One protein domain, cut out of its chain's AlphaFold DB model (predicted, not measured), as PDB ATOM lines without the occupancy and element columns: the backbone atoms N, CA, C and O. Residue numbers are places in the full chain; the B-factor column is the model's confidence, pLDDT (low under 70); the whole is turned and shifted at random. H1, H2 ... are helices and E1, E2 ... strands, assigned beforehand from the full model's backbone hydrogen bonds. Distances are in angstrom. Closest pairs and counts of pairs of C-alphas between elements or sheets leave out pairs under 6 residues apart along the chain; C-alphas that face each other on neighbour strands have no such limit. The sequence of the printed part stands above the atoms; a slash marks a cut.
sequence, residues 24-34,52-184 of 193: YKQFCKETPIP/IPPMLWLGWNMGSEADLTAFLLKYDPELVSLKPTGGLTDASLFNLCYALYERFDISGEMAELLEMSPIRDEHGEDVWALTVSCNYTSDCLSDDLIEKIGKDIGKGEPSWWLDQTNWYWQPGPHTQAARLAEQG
ATOM      1  N   TYR A  24     104.825 233.951 210.178       89.31
ATOM      2  CA  TYR A  24     104.223 232.762 210.783       89.31
ATOM      3  C   TYR A  24     104.020 232.923 212.290       89.31
ATOM      4  O   TYR A  24     103.023 232.435 212.808       89.31
ATOM      5  N   LYS A  25     104.894 233.645 213.008       91.44
ATOM      6  CA  LYS A  25     104.775 233.841 214.465       91.44
ATOM      7  C   LYS A  25     103.493 234.562 214.854       91.44
ATOM      8  O   LYS A  25     102.993 234.393 215.963       91.44
ATOM      9  N   GLN A  26     102.972 235.407 213.969       90.94
ATOM     10  CA  GLN A  26     101.703 236.077 214.202       90.94
ATOM     11  C   GLN A  26     100.528 235.165 213.849       90.94
ATOM     12  O   GLN A  26      99.564 235.117 214.607       90.94
ATOM     13  N   PHE A  27     100.635 234.419 212.753       91.44
ATOM     14  CA  PHE A  27      99.624 233.461 212.298       91.44
ATOM     15  C   PHE A  27      99.436 232.280 213.244       91.44
ATOM     16  O   PHE A  27      98.313 231.855 213.482       91.44
ATOM     17  N   CYS A  28     100.511 231.803 213.861       93.00
ATOM     18  CA  CYS A  28     100.472 230.731 214.848       93.00
ATOM     19  C   CYS A  28      99.552 231.059 216.031       93.00
ATOM     20  O   CYS A  28      98.887 230.172 216.546       93.00
ATOM     21  N   LYS A  29      99.403 232.342 216.393       92.31
ATOM     22  CA  LYS A  29      98.474 232.789 217.449       92.31
ATOM     23  C   LYS A  29      96.998 232.619 217.078       92.31
ATOM     24  O   LYS A  29      96.139 232.743 217.949       92.31
ATOM     25  N   GLU A  30      96.693 232.402 215.799       91.38
ATOM     26  CA  GLU A  30      95.349 232.067 215.313       91.38
ATOM     27  C   GLU A  30      95.059 230.561 215.433       91.38
ATOM     28  O   GLU A  30      93.910 230.153 215.280       91.38
ATOM     29  N   THR A  31      96.072 229.744 215.743       92.81
ATOM     30  CA  THR A  31      95.949 228.312 216.033       92.81
ATOM     31  C   THR A  31      96.199 228.026 217.523       92.81
ATOM     32  O   THR A  31      96.930 228.778 218.162       92.81
ATOM     33  N   PRO A  32      95.599 226.975 218.113       96.75
ATOM     34  CA  PRO A  32      94.684 226.013 217.492       96.75
ATOM     35  C   PRO A  32      93.326 226.615 217.099       96.75
ATOM     36  O   PRO A  32      92.694 227.317 217.889       96.75
ATOM     37  N   ILE A  33      92.833 226.286 215.898       96.50
ATOM     38  CA  ILE A  33      91.454 226.609 215.490       96.50
ATOM     39  C   ILE A  33      90.560 225.421 215.881       96.50
ATOM     40  O   ILE A  33      90.857 224.289 215.490       96.50
ATOM     41  N   PRO A  34      89.447 225.630 216.611       96.69
ATOM     42  CA  PRO A  34      88.526 224.544 216.941       96.69
ATOM     43  C   PRO A  34      88.058 223.786 215.693       96.69
ATOM     44  O   PRO A  34      87.793 224.406 214.660       96.69
ATOM     45  N   ILE A  52      96.252 228.852 196.628       86.38
ATOM     46  CA  ILE A  52      96.111 227.692 197.499       86.38
ATOM     47  C   ILE A  52      96.249 228.197 198.950       86.38
ATOM     48  O   ILE A  52      97.166 228.975 199.225       86.38
ATOM     49  N   PRO A  53      95.337 227.840 199.873       89.31
ATOM     50  CA  PRO A  53      95.419 228.250 201.274       89.31
ATOM     51  C   PRO A  53      96.597 227.600 201.999       89.31
ATOM     52  O   PRO A  53      97.081 226.571 201.544       89.31
ATOM     53  N   PRO A  54      97.006 228.124 203.165       92.19
ATOM     54  CA  PRO A  54      97.881 227.397 204.074       92.19
ATOM     55  C   PRO A  54      97.387 225.974 204.347       92.19
ATOM     56  O   PRO A  54      96.175 225.715 204.379       92.19
ATOM     57  N   MET A  55      98.331 225.067 204.560       93.81
ATOM     58  CA  MET A  55      98.044 223.718 205.021       93.81
ATOM     59  C   MET A  55      97.796 223.737 206.529       93.81
ATOM     60  O   MET A  55      98.540 224.343 207.304       93.81
ATOM     61  N   LEU A  56      96.721 223.071 206.922       96.12
ATOM     62  CA  LEU A  56      96.283 222.902 208.292       96.12
ATOM     63  C   LEU A  56      96.040 221.421 208.552       96.12
ATOM     64  O   LEU A  56      95.355 220.745 207.781       96.12
ATOM     65  N   TRP A  57      96.543 220.958 209.685       97.31
ATOM     66  CA  TRP A  57      96.395 219.591 210.154       97.31
ATOM     67  C   TRP A  57      95.357 219.525 211.263       97.31
ATOM     68  O   TRP A  57      95.460 220.258 212.248       97.31
ATOM     69  N   LEU A  58      94.361 218.651 211.131       97.81
ATOM     70  CA  LEU A  58      93.414 218.377 212.209       97.81
ATOM     71  C   LEU A  58      94.004 217.297 213.109       97.81
ATOM     72  O   LEU A  58      94.213 216.176 212.656       97.81
ATOM     73  N   GLY A  59      94.239 217.602 214.383       97.94
ATOM     74  CA  GLY A  59      94.860 216.639 215.287       97.94
ATOM     75  C   GLY A  59      95.102 217.139 216.702       97.94
ATOM     76  O   GLY A  59      94.569 218.165 217.142       97.94
ATOM     77  N   TRP A  60      95.937 216.396 217.419       98.38
ATOM     78  CA  TRP A  60      96.353 216.703 218.782       98.38
ATOM     79  C   TRP A  60      97.827 217.074 218.817       98.38
ATOM     80  O   TRP A  60      98.675 216.270 218.442       98.38
ATOM     81  N   ASN A  61      98.133 218.262 219.336       97.69
ATOM     82  CA  ASN A  61      99.504 218.664 219.632       97.69
ATOM     83  C   ASN A  61     100.099 217.721 220.699       97.69
ATOM     84  O   ASN A  61      99.565 217.591 221.811       97.69
ATOM     85  N   MET A  62     101.184 217.041 220.334       97.56
ATOM     86  CA  MET A  62     101.947 216.088 221.145       97.56
ATOM     87  C   MET A  62     103.172 216.725 221.815       97.56
ATOM     88  O   MET A  62     103.849 216.061 222.597       97.56
ATOM     89  N   GLY A  63     103.400 218.015 221.572       96.81
ATOM     90  CA  GLY A  63     104.481 218.814 222.127       96.81
ATOM     91  C   GLY A  63     105.782 218.675 221.349       96.81
ATOM     92  O   GLY A  63     105.825 218.180 220.217       96.81
ATOM     93  N   SER A  64     106.860 219.134 221.976       96.62
ATOM     94  CA  SER A  64     108.211 218.990 221.441       96.62
ATOM     95  C   SER A  64     108.594 217.515 221.273       96.62
ATOM     96  O   SER A  64     107.941 216.612 221.801       96.62
ATOM     97  N   GLU A  65     109.712 217.235 220.603       94.88
ATOM     98  CA  GLU A  65     110.235 215.863 220.528       94.88
ATOM     99  C   GLU A  65     110.477 215.251 221.923       94.88
ATOM    100  O   GLU A  65     110.260 214.054 222.128       94.88
ATOM    101  N   ALA A  66     110.872 216.065 222.907       94.56
ATOM    102  CA  ALA A  66     111.050 215.615 224.283       94.56
ATOM    103  C   ALA A  66     109.713 215.234 224.943       94.56
ATOM    104  O   ALA A  66     109.636 214.197 225.607       94.56
ATOM    105  N   ASP A  67     108.660 216.026 224.720       96.44
ATOM    106  CA  ASP A  67     107.314 215.742 225.229       96.44
ATOM    107  C   ASP A  67     106.738 214.480 224.584       96.44
ATOM    108  O   ASP A  67     106.235 213.600 225.287       96.44
ATOM    109  N   LEU A  68     106.888 214.342 223.262       96.00
ATOM    110  CA  LEU A  68     106.472 213.153 222.524       96.00
ATOM    111  C   LEU A  68     107.229 211.909 223.005       96.00
ATOM    112  O   LEU A  68     106.619 210.872 223.246       96.00
ATOM    113  N   THR A  69     108.542 212.008 223.219       95.38
ATOM    114  CA  THR A  69     109.343 210.901 223.767       95.38
ATOM    115  C   THR A  69     108.844 210.495 225.153       95.38
ATOM    116  O   THR A  69     108.658 209.308 225.425       95.38
ATOM    117  N   ALA A  70     108.597 211.467 226.037       95.75
ATOM    118  CA  ALA A  70     108.080 211.209 227.379       95.75
ATOM    119  C   ALA A  70     106.677 210.584 227.346       95.75
ATOM    120  O   ALA A  70     106.382 209.686 228.138       95.75
ATOM    121  N   PHE A  71     105.827 211.024 226.413       96.56
ATOM    122  CA  PHE A  71     104.525 210.421 226.156       96.56
ATOM    123  C   PHE A  71     104.667 208.960 225.722       96.56
ATOM    124  O   PHE A  71     104.081 208.095 226.367       96.56
ATOM    125  N   LEU A  72     105.476 208.674 224.696       96.12
ATOM    126  CA  LEU A  72     105.655 207.320 224.163       96.12
ATOM    127  C   LEU A  72     106.185 206.363 225.233       96.12
ATOM    128  O   LEU A  72     105.610 205.302 225.431       96.12
ATOM    129  N   LEU A  73     107.197 206.768 226.008       95.62
ATOM    130  CA  LEU A  73     107.731 205.957 227.112       95.62
ATOM    131  C   LEU A  73     106.684 205.622 228.183       95.62
ATOM    132  O   LEU A  73     106.788 204.593 228.845       95.62
ATOM    133  N   LYS A  74     105.697 206.494 228.399       96.31
ATOM    134  CA  LYS A  74     104.608 206.247 229.350       96.31
ATOM    135  C   LYS A  74     103.486 205.412 228.735       96.31
ATOM    136  O   LYS A  74     102.865 204.627 229.447       96.31
ATOM    137  N   TYR A  75     103.188 205.656 227.467       95.62
ATOM    138  CA  TYR A  75     102.091 205.039 226.738       95.62
ATOM    139  C   TYR A  75     102.421 203.585 226.388       95.62
ATOM    140  O   TYR A  75     101.683 202.685 226.782       95.62
ATOM    141  N   ASP A  76     103.555 203.367 225.726       95.75
ATOM    142  CA  ASP A  76     104.130 202.056 225.446       95.75
ATOM    143  C   ASP A  76     105.627 202.209 225.082       95.75
ATOM    144  O   ASP A  76     105.958 202.692 223.991       95.75
ATOM    145  N   PRO A  77     106.554 201.812 225.978       94.75
ATOM    146  CA  PRO A  77     107.991 201.915 225.738       94.75
ATOM    147  C   PRO A  77     108.487 201.189 224.484       94.75
ATOM    148  O   PRO A  77     109.527 201.581 223.953       94.75
ATOM    149  N   GLU A  78     107.792 200.148 224.011       94.94
ATOM    150  CA  GLU A  78     108.211 199.377 222.830       94.94
ATOM    151  C   GLU A  78     108.086 200.185 221.532       94.94
ATOM    152  O   GLU A  78     108.749 199.880 220.539       94.94
ATOM    153  N   LEU A  79     107.307 201.269 221.549       93.50
ATOM    154  CA  LEU A  79     107.163 202.166 220.405       93.50
ATOM    155  C   LEU A  79     108.386 203.068 220.207       93.50
ATOM    156  O   LEU A  79     108.562 203.621 219.120       93.50
ATOM    157  N   VAL A  80     109.235 203.225 221.227       94.44
ATOM    158  CA  VAL A  80     110.362 204.162 221.201       94.44
ATOM    159  C   VAL A  80     111.581 203.542 220.529       94.44
ATOM    160  O   VAL A  80     112.168 202.564 220.988       94.44
ATOM    161  N   SER A  81     112.037 204.200 219.473       92.56
ATOM    162  CA  SER A  81     113.280 203.922 218.767       92.56
ATOM    163  C   SER A  81     114.116 205.201 218.690       92.56
ATOM    164  O   SER A  81     113.675 206.231 218.182       92.56
ATOM    165  N   LEU A  82     115.340 205.153 219.218       90.25
ATOM    166  CA  LEU A  82     116.203 206.329 219.348       90.25
ATOM    167  C   LEU A  82     117.329 206.332 218.317       90.25
ATOM    168  O   LEU A  82     117.940 205.300 218.024       90.25
ATOM    169  N   LYS A  83     117.646 207.522 217.802       88.62
ATOM    170  CA  LYS A  83     118.835 207.742 216.974       88.62
ATOM    171  C   LYS A  83     120.097 207.568 217.833       88.62
ATOM    172  O   LYS A  83     120.084 207.915 219.015       88.62
ATOM    173  N   PRO A  84     121.231 207.135 217.249       85.25
ATOM    174  CA  PRO A  84     122.501 207.048 217.979       85.25
ATOM    175  C   PRO A  84     122.950 208.378 218.604       85.25
ATOM    176  O   PRO A  84     123.642 208.389 219.616       85.25
ATOM    177  N   THR A  85     122.554 209.499 218.000       86.19
ATOM    178  CA  THR A  85     122.856 210.867 218.446       86.19
ATOM    179  C   THR A  85     121.882 211.401 219.499       86.19
ATOM    180  O   THR A  85     122.018 212.549 219.913       86.19
ATOM    181  N   GLY A  86     120.904 210.597 219.920       83.25
ATOM    182  CA  GLY A  86     119.747 211.054 220.684       83.25
ATOM    183  C   GLY A  86     118.609 211.535 219.783       83.25
ATOM    184  O   GLY A  86     118.815 211.849 218.608       83.25
ATOM    185  N   GLY A  87     117.408 211.553 220.362       86.50
ATOM    186  CA  GLY A  87     116.164 211.908 219.685       86.50
ATOM    187  C   GLY A  87     115.435 210.731 219.038       86.50
ATOM    188  O   GLY A  87     115.994 209.637 218.893       86.50
ATOM    189  N   LEU A  88     114.174 210.949 218.667       89.88
ATOM    190  CA  LEU A  88     113.322 209.920 218.063       89.88
ATOM    191  C   LEU A  88     113.741 209.627 216.616       89.88
ATOM    192  O   LEU A  88     114.155 210.508 215.855       89.88
ATOM    193  N   THR A  89     113.637 208.359 216.226       91.75
ATOM    194  CA  THR A  89     113.647 207.947 214.817       91.75
ATOM    195  C   THR A  89     112.258 208.101 214.208       91.75
ATOM    196  O   THR A  89     111.250 208.016 214.912       91.75
ATOM    197  N   ASP A  90     112.203 208.203 212.881       87.31
ATOM    198  CA  ASP A  90     110.947 208.187 212.123       87.31
ATOM    199  C   ASP A  90     110.151 206.893 212.380       87.31
ATOM    200  O   ASP A  90     108.924 206.893 212.362       87.31
ATOM    201  N   ALA A  91     110.843 205.795 212.720       89.00
ATOM    202  CA  ALA A  91     110.201 204.548 213.121       89.00
ATOM    203  C   ALA A  91     109.347 204.714 214.386       89.00
ATOM    204  O   ALA A  91     108.291 204.107 214.470       89.00
ATOM    205  N   SER A  92     109.741 205.563 215.342       88.69
ATOM    206  CA  SER A  92     108.921 205.812 216.541       88.69
ATOM    207  C   SER A  92     107.601 206.497 216.206       88.69
ATOM    208  O   SER A  92     106.562 206.165 216.772       88.69
ATOM    209  N   LEU A  93     107.646 207.448 215.266       89.25
ATOM    210  CA  LEU A  93     106.467 208.164 214.785       89.25
ATOM    211  C   LEU A  93     105.503 207.197 214.087       89.25
ATOM    212  O   LEU A  93     104.304 207.192 214.364       89.25
ATOM    213  N   PHE A  94     106.056 206.321 213.243       90.31
ATOM    214  CA  PHE A  94     105.302 205.278 212.557       90.31
ATOM    215  C   PHE A  94     104.725 204.236 213.526       90.31
ATOM    216  O   PHE A  94     103.567 203.856 213.393       90.31
ATOM    217  N   ASN A  95     105.495 203.809 214.530       93.81
ATOM    218  CA  ASN A  95     105.080 202.792 215.498       93.81
ATOM    219  C   ASN A  95     103.836 203.215 216.286       93.81
ATOM    220  O   ASN A  95     102.954 202.387 216.500       93.81
ATOM    221  N   LEU A  96     103.729 204.488 216.690       94.44
ATOM    222  CA  LEU A  96     102.523 204.983 217.361       94.44
ATOM    223  C   LEU A  96     101.294 204.881 216.455       94.44
ATOM    224  O   LEU A  96     100.270 204.347 216.879       94.44
ATOM    225  N   CYS A  97     101.401 205.359 215.213       94.62
ATOM    226  CA  CYS A  97     100.300 205.296 214.250       94.62
ATOM    227  C   CYS A  97      99.902 203.841 213.979       94.62
ATOM    228  O   CYS A  97      98.725 203.502 214.045       94.62
ATOM    229  N   TYR A  98     100.887 202.961 213.796       93.25
ATOM    230  CA  TYR A  98     100.670 201.535 213.580       93.25
ATOM    231  C   TYR A  98      99.980 200.851 214.766       93.25
ATOM    232  O   TYR A  98      99.004 200.128 214.581       93.25
ATOM    233  N   ALA A  99     100.416 201.131 215.997       94.75
ATOM    234  CA  ALA A  99      99.776 200.598 217.197       94.75
ATOM    235  C   ALA A  99      98.312 201.052 217.321       94.75
ATOM    236  O   ALA A  99      97.455 200.287 217.771       94.75
ATOM    237  N   LEU A 100      98.002 202.285 216.906       95.94
ATOM    238  CA  LEU A 100      96.630 202.788 216.844       95.94
ATOM    239  C   LEU A 100      95.827 202.126 215.714       95.94
ATOM    240  O   LEU A 100      94.655 201.812 215.932       95.94
ATOM    241  N   TYR A 101      96.440 201.853 214.555       93.38
ATOM    242  CA  TYR A 101      95.796 201.096 213.476       93.38
ATOM    243  C   TYR A 101      95.346 199.723 213.958       93.38
ATOM    244  O   TYR A 101      94.175 199.379 213.807       93.38
ATOM    245  N   GLU A 102      96.243 198.961 214.587       94.12
ATOM    246  CA  GLU A 102      95.929 197.621 215.086       94.12
ATOM    247  C   GLU A 102      94.884 197.659 216.204       94.12
ATOM    248  O   GLU A 102      93.967 196.838 216.238       94.12
ATOM    249  N   ARG A 103      94.987 198.634 217.115       96.00
ATOM    250  CA  ARG A 103      94.068 198.760 218.254       96.00
ATOM    251  C   ARG A 103      92.644 199.109 217.830       96.00
ATOM    252  O   ARG A 103      91.697 198.648 218.471       96.00
ATOM    253  N   PHE A 104      92.491 199.936 216.799       96.12
ATOM    254  CA  PHE A 104      91.195 200.462 216.364       96.12
ATOM    255  C   PHE A 104      90.715 199.918 215.017       96.12
ATOM    256  O   PHE A 104      89.682 200.377 214.533       96.12
ATOM    257  N   ASP A 105      91.414 198.925 214.460       93.75
ATOM    258  CA  ASP A 105      91.102 198.288 213.173       93.75
ATOM    259  C   ASP A 105      91.025 199.303 212.014       93.75
ATOM    260  O   ASP A 105      90.127 199.276 211.170       93.75
ATOM    261  N   ILE A 106      91.967 200.253 211.994       93.00
ATOM    262  CA  ILE A 106      92.072 201.274 210.944       93.00
ATOM    263  C   ILE A 106      92.898 200.684 209.803       93.00
ATOM    264  O   ILE A 106      94.046 200.288 209.995       93.00
ATOM    265  N   SER A 107      92.325 200.615 208.605       89.50
ATOM    266  CA  SER A 107      92.974 199.983 207.455       89.50
ATOM    267  C   SER A 107      92.625 200.667 206.134       89.50
ATOM    268  O   SER A 107      91.709 201.488 206.053       89.50
ATOM    269  N   GLY A 108      93.380 200.330 205.084       88.56
ATOM    270  CA  GLY A 108      93.208 200.906 203.750       88.56
ATOM    271  C   GLY A 108      93.493 202.409 203.727       88.56
ATOM    272  O   GLY A 108      94.378 202.883 204.433       88.56
ATOM    273  N   GLU A 109      92.713 203.152 202.944       86.19
ATOM    274  CA  GLU A 109      92.847 204.610 202.783       86.19
ATOM    275  C   GLU A 109      92.669 205.374 204.109       86.19
ATOM    276  O   GLU A 109      93.241 206.442 204.289       86.19
ATOM    277  N   MET A 110      91.949 204.817 205.094       86.12
ATOM    278  CA  MET A 110      91.813 205.450 206.412       86.12
ATOM    279  C   MET A 110      93.120 205.468 207.205       86.12
ATOM    280  O   MET A 110      93.313 206.355 208.032       86.12
ATOM    281  N   ALA A 111      94.012 204.497 206.979       87.12
ATOM    282  CA  ALA A 111      95.310 204.478 207.645       87.12
ATOM    283  C   ALA A 111      96.174 205.665 207.189       87.12
ATOM    284  O   ALA A 111      96.879 206.245 208.004       87.12
ATOM    285  N   GLU A 112      96.038 206.092 205.929       88.00
ATOM    286  CA  GLU A 112      96.748 207.257 205.381       88.00
ATOM    287  C   GLU A 112      96.310 208.584 206.024       88.00
ATOM    288  O   GLU A 112      97.020 209.577 205.918       88.00
ATOM    289  N   LEU A 113      95.160 208.611 206.710       92.25
ATOM    290  CA  LEU A 113      94.653 209.811 207.382       92.25
ATOM    291  C   LEU A 113      95.235 210.016 208.780       92.25
ATOM    292  O   LEU A 113      95.164 211.133 209.286       92.25
ATOM    293  N   LEU A 114      95.744 208.959 209.421       94.75
ATOM    294  CA  LEU A 114      96.316 209.030 210.764       94.75
ATOM    295  C   LEU A 114      97.836 208.965 210.690       94.75
ATOM    296  O   LEU A 114      98.405 207.909 210.415       94.75
ATOM    297  N   GLU A 115      98.480 210.087 210.985       94.56
ATOM    298  CA  GLU A 115      99.928 210.236 210.887       94.56
ATOM    299  C   GLU A 115     100.487 211.169 211.971       94.56
ATOM    300  O   GLU A 115      99.754 211.839 212.702       94.56
ATOM    301  N   MET A 116     101.814 211.204 212.080       96.00
ATOM    302  CA  MET A 116     102.527 212.197 212.877       96.00
ATOM    303  C   MET A 116     103.062 213.287 211.950       96.00
ATOM    304  O   MET A 116     103.975 213.024 211.167       96.00
ATOM    305  N   SER A 117     102.545 214.506 212.076       95.69
ATOM    306  CA  SER A 117     102.925 215.631 211.211       95.69
ATOM    307  C   SER A 117     103.608 216.734 212.035       95.69
ATOM    308  O   SER A 117     103.184 217.009 213.167       95.69
ATOM    309  N   PRO A 118     104.669 217.377 211.511       96.50
ATOM    310  CA  PRO A 118     105.251 218.551 212.143       96.50
ATOM    311  C   PRO A 118     104.344 219.770 211.933       96.50
ATOM    312  O   PRO A 118     103.910 220.073 210.822       96.50
ATOM    313  N   ILE A 119     104.072 220.492 213.013       97.44
ATOM    314  CA  ILE A 119     103.220 221.686 213.025       97.44
ATOM    315  C   ILE A 119     103.934 222.828 213.752       97.44
ATOM    316  O   ILE A 119     104.968 222.620 214.389       97.44
ATOM    317  N   ARG A 120     103.348 224.026 213.710       95.88
ATOM    318  CA  ARG A 120     103.689 225.101 214.647       95.88
ATOM    319  C   ARG A 120     102.633 225.230 215.736       95.88
ATOM    320  O   ARG A 120     101.437 225.219 215.443       95.88
ATOM    321  N   ASP A 121     103.082 225.350 216.980       96.00
ATOM    322  CA  ASP A 121     102.204 225.663 218.110       96.00
ATOM    323  C   ASP A 121     101.811 227.151 218.143       96.00
ATOM    324  O   ASP A 121     102.254 227.941 217.310       96.00
ATOM    325  N   GLU A 122     101.000 227.565 219.118       94.88
ATOM    326  CA  GLU A 122     100.551 228.957 219.277       94.88
ATOM    327  C   GLU A 122     101.684 229.974 219.533       94.88
ATOM    328  O   GLU A 122     101.476 231.191 219.444       94.88
ATOM    329  N   HIS A 123     102.882 229.490 219.860       94.50
ATOM    330  CA  HIS A 123     104.086 230.281 220.089       94.50
ATOM    331  C   HIS A 123     104.988 230.351 218.849       94.50
ATOM    332  O   HIS A 123     105.895 231.185 218.805       94.50
ATOM    333  N   GLY A 124     104.687 229.563 217.814       93.50
ATOM    334  CA  GLY A 124     105.463 229.461 216.584       93.50
ATOM    335  C   GLY A 124     106.586 228.427 216.649       93.50
ATOM    336  O   GLY A 124     107.392 228.376 215.717       93.50
ATOM    337  N   GLU A 125     106.641 227.622 217.708       94.88
ATOM    338  CA  GLU A 125     107.649 226.581 217.891       94.88
ATOM    339  C   GLU A 125     107.292 225.329 217.090       94.88
ATOM    340  O   GLU A 125     106.119 224.986 216.920       94.88
ATOM    341  N   ASP A 126     108.320 224.635 216.604       94.75
ATOM    342  CA  ASP A 126     108.151 223.400 215.844       94.75
ATOM    343  C   ASP A 126     107.837 222.245 216.809       94.75
ATOM    344  O   ASP A 126     108.657 221.867 217.654       94.75
ATOM    345  N   VAL A 127     106.639 221.676 216.680       97.19
ATOM    346  CA  VAL A 127     106.141 220.589 217.533       97.19
ATOM    347  C   VAL A 127     105.527 219.476 216.687       97.19
ATOM    348  O   VAL A 127     105.296 219.626 215.488       97.19
ATOM    349  N   TRP A 128     105.251 218.337 217.314       97.69
ATOM    350  CA  TRP A 128     104.606 217.204 216.658       97.69
ATOM    351  C   TRP A 128     103.108 217.183 216.938       97.69
ATOM    352  O   TRP A 128     102.681 217.455 218.060       97.69
ATOM    353  N   ALA A 129     102.308 216.774 215.958       98.00
ATOM    354  CA  ALA A 129     100.901 216.454 216.156       98.00
ATOM    355  C   ALA A 129     100.571 215.054 215.644       98.00
ATOM    356  O   ALA A 129     101.080 214.643 214.606       98.00
ATOM    357  N   LEU A 130      99.692 214.351 216.362       97.94
ATOM    358  CA  LEU A 130      98.995 213.185 215.824       97.94
ATOM    359  C   LEU A 130      97.773 213.699 215.064       97.94
ATOM    360  O   LEU A 130      96.867 214.272 215.680       97.94
ATOM    361  N   THR A 131      97.768 213.550 213.748       97.56
ATOM    362  CA  THR A 131      96.783 214.150 212.845       97.56
ATOM    363  C   THR A 131      95.835 213.087 212.306       97.56
ATOM    364  O   THR A 131      96.156 211.908 212.315       97.56
ATOM    365  N   VAL A 132      94.619 213.490 211.933       96.69
ATOM    366  CA  VAL A 132      93.535 212.601 211.462       96.69
ATOM    367  C   VAL A 132      92.898 213.077 210.149       96.69
ATOM    368  O   VAL A 132      91.887 212.521 209.707       96.69
ATOM    369  N   SER A 133      93.400 214.190 209.602       95.00
ATOM    370  CA  SER A 133      92.976 214.841 208.356       95.00
ATOM    371  C   SER A 133      93.848 216.077 208.093       95.00
ATOM    372  O   SER A 133      94.470 216.620 209.014       95.00
ATOM    373  N   CYS A 134      93.805 216.592 206.866       94.12
ATOM    374  CA  CYS A 134      94.260 217.937 206.538       94.12
ATOM    375  C   CYS A 134      93.217 218.665 205.687       94.12
ATOM    376  O   CYS A 134      92.339 218.060 205.077       94.12
ATOM    377  N   ASN A 135      93.303 219.991 205.610       92.75
ATOM    378  CA  ASN A 135      92.342 220.786 204.837       92.75
ATOM    379  C   ASN A 135      92.451 220.594 203.311       92.75
ATOM    380  O   ASN A 135      91.659 221.168 202.568       92.75
ATOM    381  N   TYR A 136      93.438 219.832 202.833       88.81
ATOM    382  CA  TYR A 136      93.621 219.525 201.413       88.81
ATOM    383  C   TYR A 136      92.996 218.182 201.024       88.81
ATOM    384  O   TYR A 136      92.821 217.917 199.834       88.81
ATOM    385  N   THR A 137      92.644 217.346 202.002       82.38
ATOM    386  CA  THR A 137      91.908 216.101 201.784       82.38
ATOM    387  C   THR A 137      90.422 216.338 202.024       82.38
ATOM    388  O   THR A 137      90.029 217.068 202.933       82.38
ATOM    389  N   SER A 138      89.563 215.702 201.223       76.56
ATOM    390  CA  SER A 138      88.124 215.641 201.524       76.56
ATOM    391  C   SER A 138      87.806 214.690 202.676       76.56
ATOM    392  O   SER A 138      86.686 214.696 203.184       76.56
ATOM    393  N   ASP A 139      88.789 213.881 203.069       86.25
ATOM    394  CA  ASP A 139      88.606 212.748 203.956       86.25
ATOM    395  C   ASP A 139      89.183 213.030 205.347       86.25
ATOM    396  O   ASP A 139      90.138 213.791 205.539       86.25
ATOM    397  N   CYS A 140      88.544 212.429 206.343       91.25
ATOM    398  CA  CYS A 140      88.881 212.517 207.756       91.25
ATOM    399  C   CYS A 140      88.449 211.206 208.418       91.25
ATOM    400  O   CYS A 140      87.482 210.578 207.973       91.25
ATOM    401  N   LEU A 141      89.143 210.791 209.481       93.31
ATOM    402  CA  LEU A 141      88.641 209.698 210.311       93.31
ATOM    403  C   LEU A 141      87.222 210.002 210.820       93.31
ATOM    404  O   LEU A 141      86.849 211.154 211.047       93.31
ATOM    405  N   SER A 142      86.424 208.951 211.018       94.38
ATOM    406  CA  SER A 142      85.081 209.103 211.580       94.38
ATOM    407  C   SER A 142      85.130 209.681 212.996       94.38
ATOM    408  O   SER A 142      86.088 209.457 213.739       94.38
ATOM    409  N   ASP A 143      84.068 210.383 213.400       95.31
ATOM    410  CA  ASP A 143      83.959 210.970 214.744       95.31
ATOM    411  C   ASP A 143      84.168 209.930 215.851       95.31
ATOM    412  O   ASP A 143      84.902 210.182 216.807       95.31
ATOM    413  N   ASP A 144      83.614 208.729 215.668       96.12
ATOM    414  CA  ASP A 144      83.784 207.601 216.585       96.12
ATOM    415  C   ASP A 144      85.256 207.190 216.755       96.12
ATOM    416  O   ASP A 144      85.680 206.838 217.857       96.12
ATOM    417  N   LEU A 145      86.043 207.185 215.671       96.25
ATOM    418  CA  LEU A 145      87.472 206.858 215.730       96.25
ATOM    419  C   LEU A 145      88.266 207.989 216.381       96.25
ATOM    420  O   LEU A 145      89.113 207.719 217.231       96.25
ATOM    421  N   ILE A 146      87.956 209.241 216.045       97.06
ATOM    422  CA  ILE A 146      88.590 210.421 216.642       97.06
ATOM    423  C   ILE A 146      88.381 210.437 218.159       97.06
ATOM    424  O   ILE A 146      89.339 210.630 218.906       97.06
ATOM    425  N   GLU A 147      87.157 210.189 218.632       97.44
ATOM    426  CA  GLU A 147      86.854 210.141 220.067       97.44
ATOM    427  C   GLU A 147      87.613 209.003 220.765       97.44
ATOM    428  O   GLU A 147      88.210 209.207 221.827       97.44
ATOM    429  N   LYS A 148      87.631 207.805 220.163       97.56
ATOM    430  CA  LYS A 148      88.345 206.640 220.710       97.56
ATOM    431  C   LYS A 148      89.845 206.885 220.817       97.56
ATOM    432  O   LYS A 148      90.403 206.639 221.885       97.56
ATOM    433  N   ILE A 149      90.473 207.386 219.753       97.81
ATOM    434  CA  ILE A 149      91.907 207.699 219.727       97.81
ATOM    435  C   ILE A 149      92.214 208.789 220.748       97.81
ATOM    436  O   ILE A 149      93.092 208.593 221.583       97.81
ATOM    437  N   GLY A 150      91.462 209.896 220.745       97.62
ATOM    438  CA  GLY A 150      91.651 210.999 221.689       97.62
ATOM    439  C   GLY A 150      91.611 210.518 223.140       97.62
ATOM    440  O   GLY A 150      92.531 210.784 223.913       97.62
ATOM    441  N   LYS A 151      90.605 209.712 223.498       97.75
ATOM    442  CA  LYS A 151      90.497 209.110 224.833       97.75
ATOM    443  C   LYS A 151      91.682 208.205 225.175       97.75
ATOM    444  O   LYS A 151      92.150 208.232 226.312       97.75
ATOM    445  N   ASP A 152      92.139 207.405 224.221       97.31
ATOM    446  CA  ASP A 152      93.224 206.438 224.391       97.31
ATOM    447  C   ASP A 152      94.585 207.112 224.624       97.31
ATOM    448  O   ASP A 152      95.315 206.734 225.540       97.31
ATOM    449  N   ILE A 153      94.868 208.199 223.904       96.69
ATOM    450  CA  ILE A 153      96.075 209.018 224.107       96.69
ATOM    451  C   ILE A 153      95.913 210.073 225.218       96.69
ATOM    452  O   ILE A 153      96.828 210.855 225.480       96.69
ATOM    453  N   GLY A 154      94.756 210.119 225.886       96.69
ATOM    454  CA  GLY A 154      94.475 211.045 226.987       96.69
ATOM    455  C   GLY A 154      94.346 212.514 226.565       96.69
ATOM    456  O   GLY A 154      94.726 213.408 227.323       96.69
ATOM    457  N   LYS A 155      93.830 212.774 225.362       96.69
ATOM    458  CA  LYS A 155      93.590 214.108 224.795       96.69
ATOM    459  C   LYS A 155      92.086 214.365 224.605       96.69
ATOM    460  O   LYS A 155      91.277 213.445 224.551       96.69
ATOM    461  N   GLY A 156      91.716 215.647 224.564       95.06
ATOM    462  CA  GLY A 156      90.340 216.100 224.320       95.06
ATOM    463  C   GLY A 156      89.978 216.102 222.833       95.06
ATOM    464  O   GLY A 156      90.452 215.264 222.072       95.06
ATOM    465  N   GLU A 157      89.161 217.062 222.399       96.12
ATOM    466  CA  GLU A 157      88.876 217.236 220.969       96.12
ATOM    467  C   GLU A 157      90.121 217.689 220.185       96.12
ATOM    468  O   GLU A 157      90.919 218.480 220.705       96.12
ATOM    469  N   PRO A 158      90.303 217.218 218.937       97.81
ATOM    470  CA  PRO A 158      91.366 217.706 218.073       97.81
ATOM    471  C   PRO A 158      91.085 219.141 217.616       97.81
ATOM    472  O   PRO A 158      89.950 219.626 217.620       97.81
ATOM    473  N   SER A 159      92.134 219.827 217.186       98.25
ATOM    474  CA  SER A 159      92.064 221.179 216.630       98.25
ATOM    475  C   SER A 159      92.876 221.267 215.347       98.25
ATOM    476  O   SER A 159      93.683 220.385 215.059       98.25
ATOM    477  N   TRP A 160      92.645 222.317 214.568       97.75
ATOM    478  CA  TRP A 160      93.432 222.614 213.381       97.75
ATOM    479  C   TRP A 160      94.696 223.385 213.758       97.75
ATOM    480  O   TRP A 160      94.621 224.408 214.447       97.75
ATOM    481  N   TRP A 161      95.829 222.901 213.267       97.81
ATOM    482  CA  TRP A 161      97.164 223.436 213.515       97.81
ATOM    483  C   TRP A 161      97.852 223.800 212.210       97.81
ATOM    484  O   TRP A 161      97.643 223.139 211.196       97.81
ATOM    485  N   LEU A 162      98.671 224.848 212.242       97.19
ATOM    486  CA  LEU A 162      99.379 225.344 211.069       97.19
ATOM    487  C   LEU A 162     100.557 224.431 210.729       97.19
ATOM    488  O   LEU A 162     101.341 224.070 211.607       97.19
ATOM    489  N   ASP A 163     100.687 224.070 209.455       95.94
ATOM    490  CA  ASP A 163     101.840 223.315 208.967       95.94
ATOM    491  C   ASP A 163     103.151 224.092 209.174       95.94
ATOM    492  O   ASP A 163     103.198 225.316 209.027       95.94
ATOM    493  N   GLN A 164     104.242 223.382 209.469       94.44
ATOM    494  CA  GLN A 164     105.555 224.000 209.697       94.44
ATOM    495  C   GLN A 164     106.082 224.776 208.479       94.44
ATOM    496  O   GLN A 164     106.804 225.772 208.633       94.44
ATOM    497  N   THR A 165     105.733 224.327 207.271       91.25
ATOM    498  CA  THR A 165     106.333 224.766 206.004       91.25
ATOM    499  C   THR A 165     105.352 225.506 205.098       91.25
ATOM    500  O   THR A 165     105.703 226.528 204.510       91.25
ATOM    501  N   ASN A 166     104.107 225.046 205.026       91.69
ATOM    502  CA  ASN A 166     103.045 225.552 204.159       91.69
ATOM    503  C   ASN A 166     102.079 226.455 204.940       91.69
ATOM    504  O   ASN A 166     100.862 226.341 204.827       91.69
ATOM    505  N   TRP A 167     102.626 227.362 205.751       91.88
ATOM    506  CA  TRP A 167     101.876 228.229 206.669       91.88
ATOM    507  C   TRP A 167     101.260 229.482 206.020       91.88
ATOM    508  O   TRP A 167     100.634 230.293 206.700       91.88
ATOM    509  N   TYR A 168     101.435 229.667 204.712       90.44
ATOM    510  CA  TYR A 168     101.064 230.875 203.970       90.44
ATOM    511  C   TYR A 168     100.260 230.534 202.709       90.44
ATOM    512  O   TYR A 168     100.307 229.410 202.209       90.44
ATOM    513  N   TRP A 169      99.508 231.504 202.175       88.19
ATOM    514  CA  TRP A 169      98.807 231.313 200.900       88.19
ATOM    515  C   TRP A 169      99.801 231.230 199.742       88.19
ATOM    516  O   TRP A 169     100.544 232.177 199.491       88.19
ATOM    517  N   GLN A 170      99.745 230.139 198.990       85.38
ATOM    518  CA  GLN A 170     100.596 229.882 197.832       85.38
ATOM    519  C   GLN A 170      99.872 230.238 196.527       85.38
ATOM    520  O   GLN A 170      98.643 230.182 196.459       85.38
ATOM    521  N   PRO A 171     100.580 230.600 195.448       82.00
ATOM    522  CA  PRO A 171      99.960 230.680 194.129       82.00
ATOM    523  C   PRO A 171      99.520 229.293 193.650       82.00
ATOM    524  O   PRO A 171     100.234 228.311 193.835       82.00
ATOM    525  N   GLY A 172      98.384 229.211 192.955       81.31
ATOM    526  CA  GLY A 172      97.997 227.960 192.294       81.31
ATOM    527  C   GLY A 172      98.966 227.589 191.162       81.31
ATOM    528  O   GLY A 172      99.408 228.494 190.431       81.31
ATOM    529  N   PRO A 173      99.298 226.296 190.974       76.25
ATOM    530  CA  PRO A 173     100.132 225.854 189.867       76.25
ATOM    531  C   PRO A 173      99.494 226.286 188.543       76.25
ATOM    532  O   PRO A 173      98.280 226.223 188.360       76.25
ATOM    533  N   HIS A 174     100.316 226.763 187.608       81.31
ATOM    534  CA  HIS A 174      99.887 227.268 186.290       81.31
ATOM    535  C   HIS A 174      99.157 228.624 186.286       81.31
ATOM    536  O   HIS A 174      98.666 229.061 185.241       81.31
ATOM    537  N   THR A 175      99.118 229.342 187.408       80.50
ATOM    538  CA  THR A 175      98.589 230.713 187.438       80.50
ATOM    539  C   THR A 175      99.629 231.737 186.965       80.50
ATOM    540  O   THR A 175     100.833 231.481 186.919       80.50
ATOM    541  N   GLN A 176      99.183 232.949 186.607       80.69
ATOM    542  CA  GLN A 176     100.111 234.065 186.383       80.69
ATOM    543  C   GLN A 176     100.895 234.401 187.658       80.69
ATOM    544  O   GLN A 176     102.072 234.716 187.559       80.69
ATOM    545  N   ALA A 177     100.266 234.284 188.832       78.06
ATOM    546  CA  ALA A 177     100.931 234.510 190.110       78.06
ATOM    547  C   ALA A 177     102.088 233.520 190.326       78.06
ATOM    548  O   ALA A 177     103.184 233.951 190.654       78.06
ATOM    549  N   ALA A 178     101.889 232.227 190.045       81.00
ATOM    550  CA  ALA A 178     102.970 231.240 190.123       81.00
ATOM    551  C   ALA A 178     104.149 231.613 189.211       81.00
ATOM    552  O   ALA A 178     105.281 231.673 189.674       81.00
ATOM    553  N   ARG A 179     103.877 231.969 187.947       81.50
ATOM    554  CA  ARG A 179     104.927 232.376 186.995       81.50
ATOM    555  C   ARG A 179     105.695 233.618 187.444       81.50
ATOM    556  O   ARG A 179     106.911 233.656 187.321       81.50
ATOM    557  N   LEU A 180     104.992 234.627 187.959       78.94
ATOM    558  CA  LEU A 180     105.625 235.849 188.458       78.94
ATOM    559  C   LEU A 180     106.446 235.581 189.728       78.94
ATOM    560  O   LEU A 180     107.503 236.177 189.902       78.94
ATOM    561  N   ALA A 181     105.988 234.676 190.598       77.56
ATOM    562  CA  ALA A 181     106.728 234.276 191.792       77.56
ATOM    563  C   ALA A 181     108.004 233.502 191.435       77.56
ATOM    564  O   ALA A 181     109.069 233.809 191.959       77.56
ATOM    565  N   GLU A 182     107.930 232.573 190.475       79.56
ATOM    566  CA  GLU A 182     109.096 231.858 189.926       79.56
ATOM    567  C   GLU A 182     110.134 232.809 189.310       79.56
ATOM    568  O   GLU A 182     111.331 232.534 189.336       79.56
ATOM    569  N   GLN A 183     109.681 233.937 188.760       79.94
ATOM    570  CA  GLN A 183     110.531 234.970 188.165       79.94
ATOM    571  C   GLN A 183     111.060 235.989 189.189       79.94
ATOM    572  O   GLN A 183     111.828 236.874 188.819       79.94
ATOM    573  N   GLY A 184     110.659 235.885 190.462       72.75
ATOM    574  CA  GLY A 184     110.996 236.857 191.505       72.75
ATOM    575  C   GLY A 184     110.326 238.225 191.321       72.75
ATOM    576  O   GLY A 184     110.743 239.201 191.939       72.75
TER     577      GLY A 184
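This is residues 24 to 34 and 52 to 184 of the 193 residues of an uncharacterized protein of Cylindrobasidium torrendii FP15055 ss-10 (UniProt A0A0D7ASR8). What does the model look like? A small closed barrel of four strands, E1, E3, E2 and E4 round the ring, makes the core, and H1, H2, H3, H4 and H5 pack round it. Residues 164 to 175 lead away from this body to H6, which lies far from the barrel. What is printed, and how large is it? The printed part has 144 residues with six named helices and four named strands, in the order H1 E1 H2 H3 H4 E2 E3 H5 E4 H6; the class is mixed, helices and strands, and the barrel's neighbour pairs are antiparallel. The whole is compact, with a radius of gyration of the C-alphas of 16.6 A and spans of 50 by 37 by 26 A.

Where are the strands? E1 is residues 56 to 63, 16.6 A long from C-alpha 56 at (96.283, 222.902, 208.292), and E3 is residues 126 to 134, 17.6 A. E2 is residues 115 to 120, 15.8 A, and E4 is residues 159 to 163, 12.6 A. Where are the helices? H3, the longest, is residues 90 to 104, 21.6 A; H2 is residues 65 to 75, 14.9 A, and H5 residues 143 to 152, 14.1 A. H1 is residues 24 to 30, from C-alpha 24 at (104.223, 232.762, 210.783), H4 residues 108 to 113, and H6 residues 176 to 182, ending with C-alpha 182 at (109.096, 231.858, 189.926).

How does the ring close? E1 and E3 pair through N 60 and O 130 at 2.9 A, and the hairpin E2 and E3 through N 117 and O 129 at 2.9 A. E4 pairs with E2 through N 120 and O 162, 2.9 A, and with E1 through N 57 and O 161, 2.9 A. E1 bends by 83 degrees at residue 59 and E3 by 93 degrees at residue 131. Which helices are on the barrel? H1, H2 and H3 are on it and outside it, with closest C-alphas Cys 28 and Arg 120 at 6.5 A, Met 62 and Leu 68 at 5.6 A, and Leu 93 and Met 116 at 6.0 A. H4 and H5 are on it too, with closest C-alphas Leu 113 and Val 132 at 5.1 A, and Val 132 and Ile 146 at 7.5 A. H3 and H5 are close but not clearly touching, the C-alphas of Leu 100 and Ile 149 being 7.4 A apart. How do the helix backbones run? Every O i to N i+4 pair is within hydrogen-bond range in H2, H5 and H6, against 10 of 11 in H3, 1 of 3 in H1 and 0 of 2 in H4; O i to N i+3 pairs within range are 3 of 4 in H1 and 3 of 3 in H4.

How far does it reach? The two C-alphas farthest apart, those of Pro 77 and Gln 176, are 51.4 A apart. Where is it cut, and which links are long? Residues 35 to 51 are not printed, and C-alphas 34 and 52 are 21.1 A apart across the cut. The links H2 to H3 and E4 to H6 are long. Is confidence low anywhere? The mean pLDDT of the printed part is 92.2, and no printed residue is under 70.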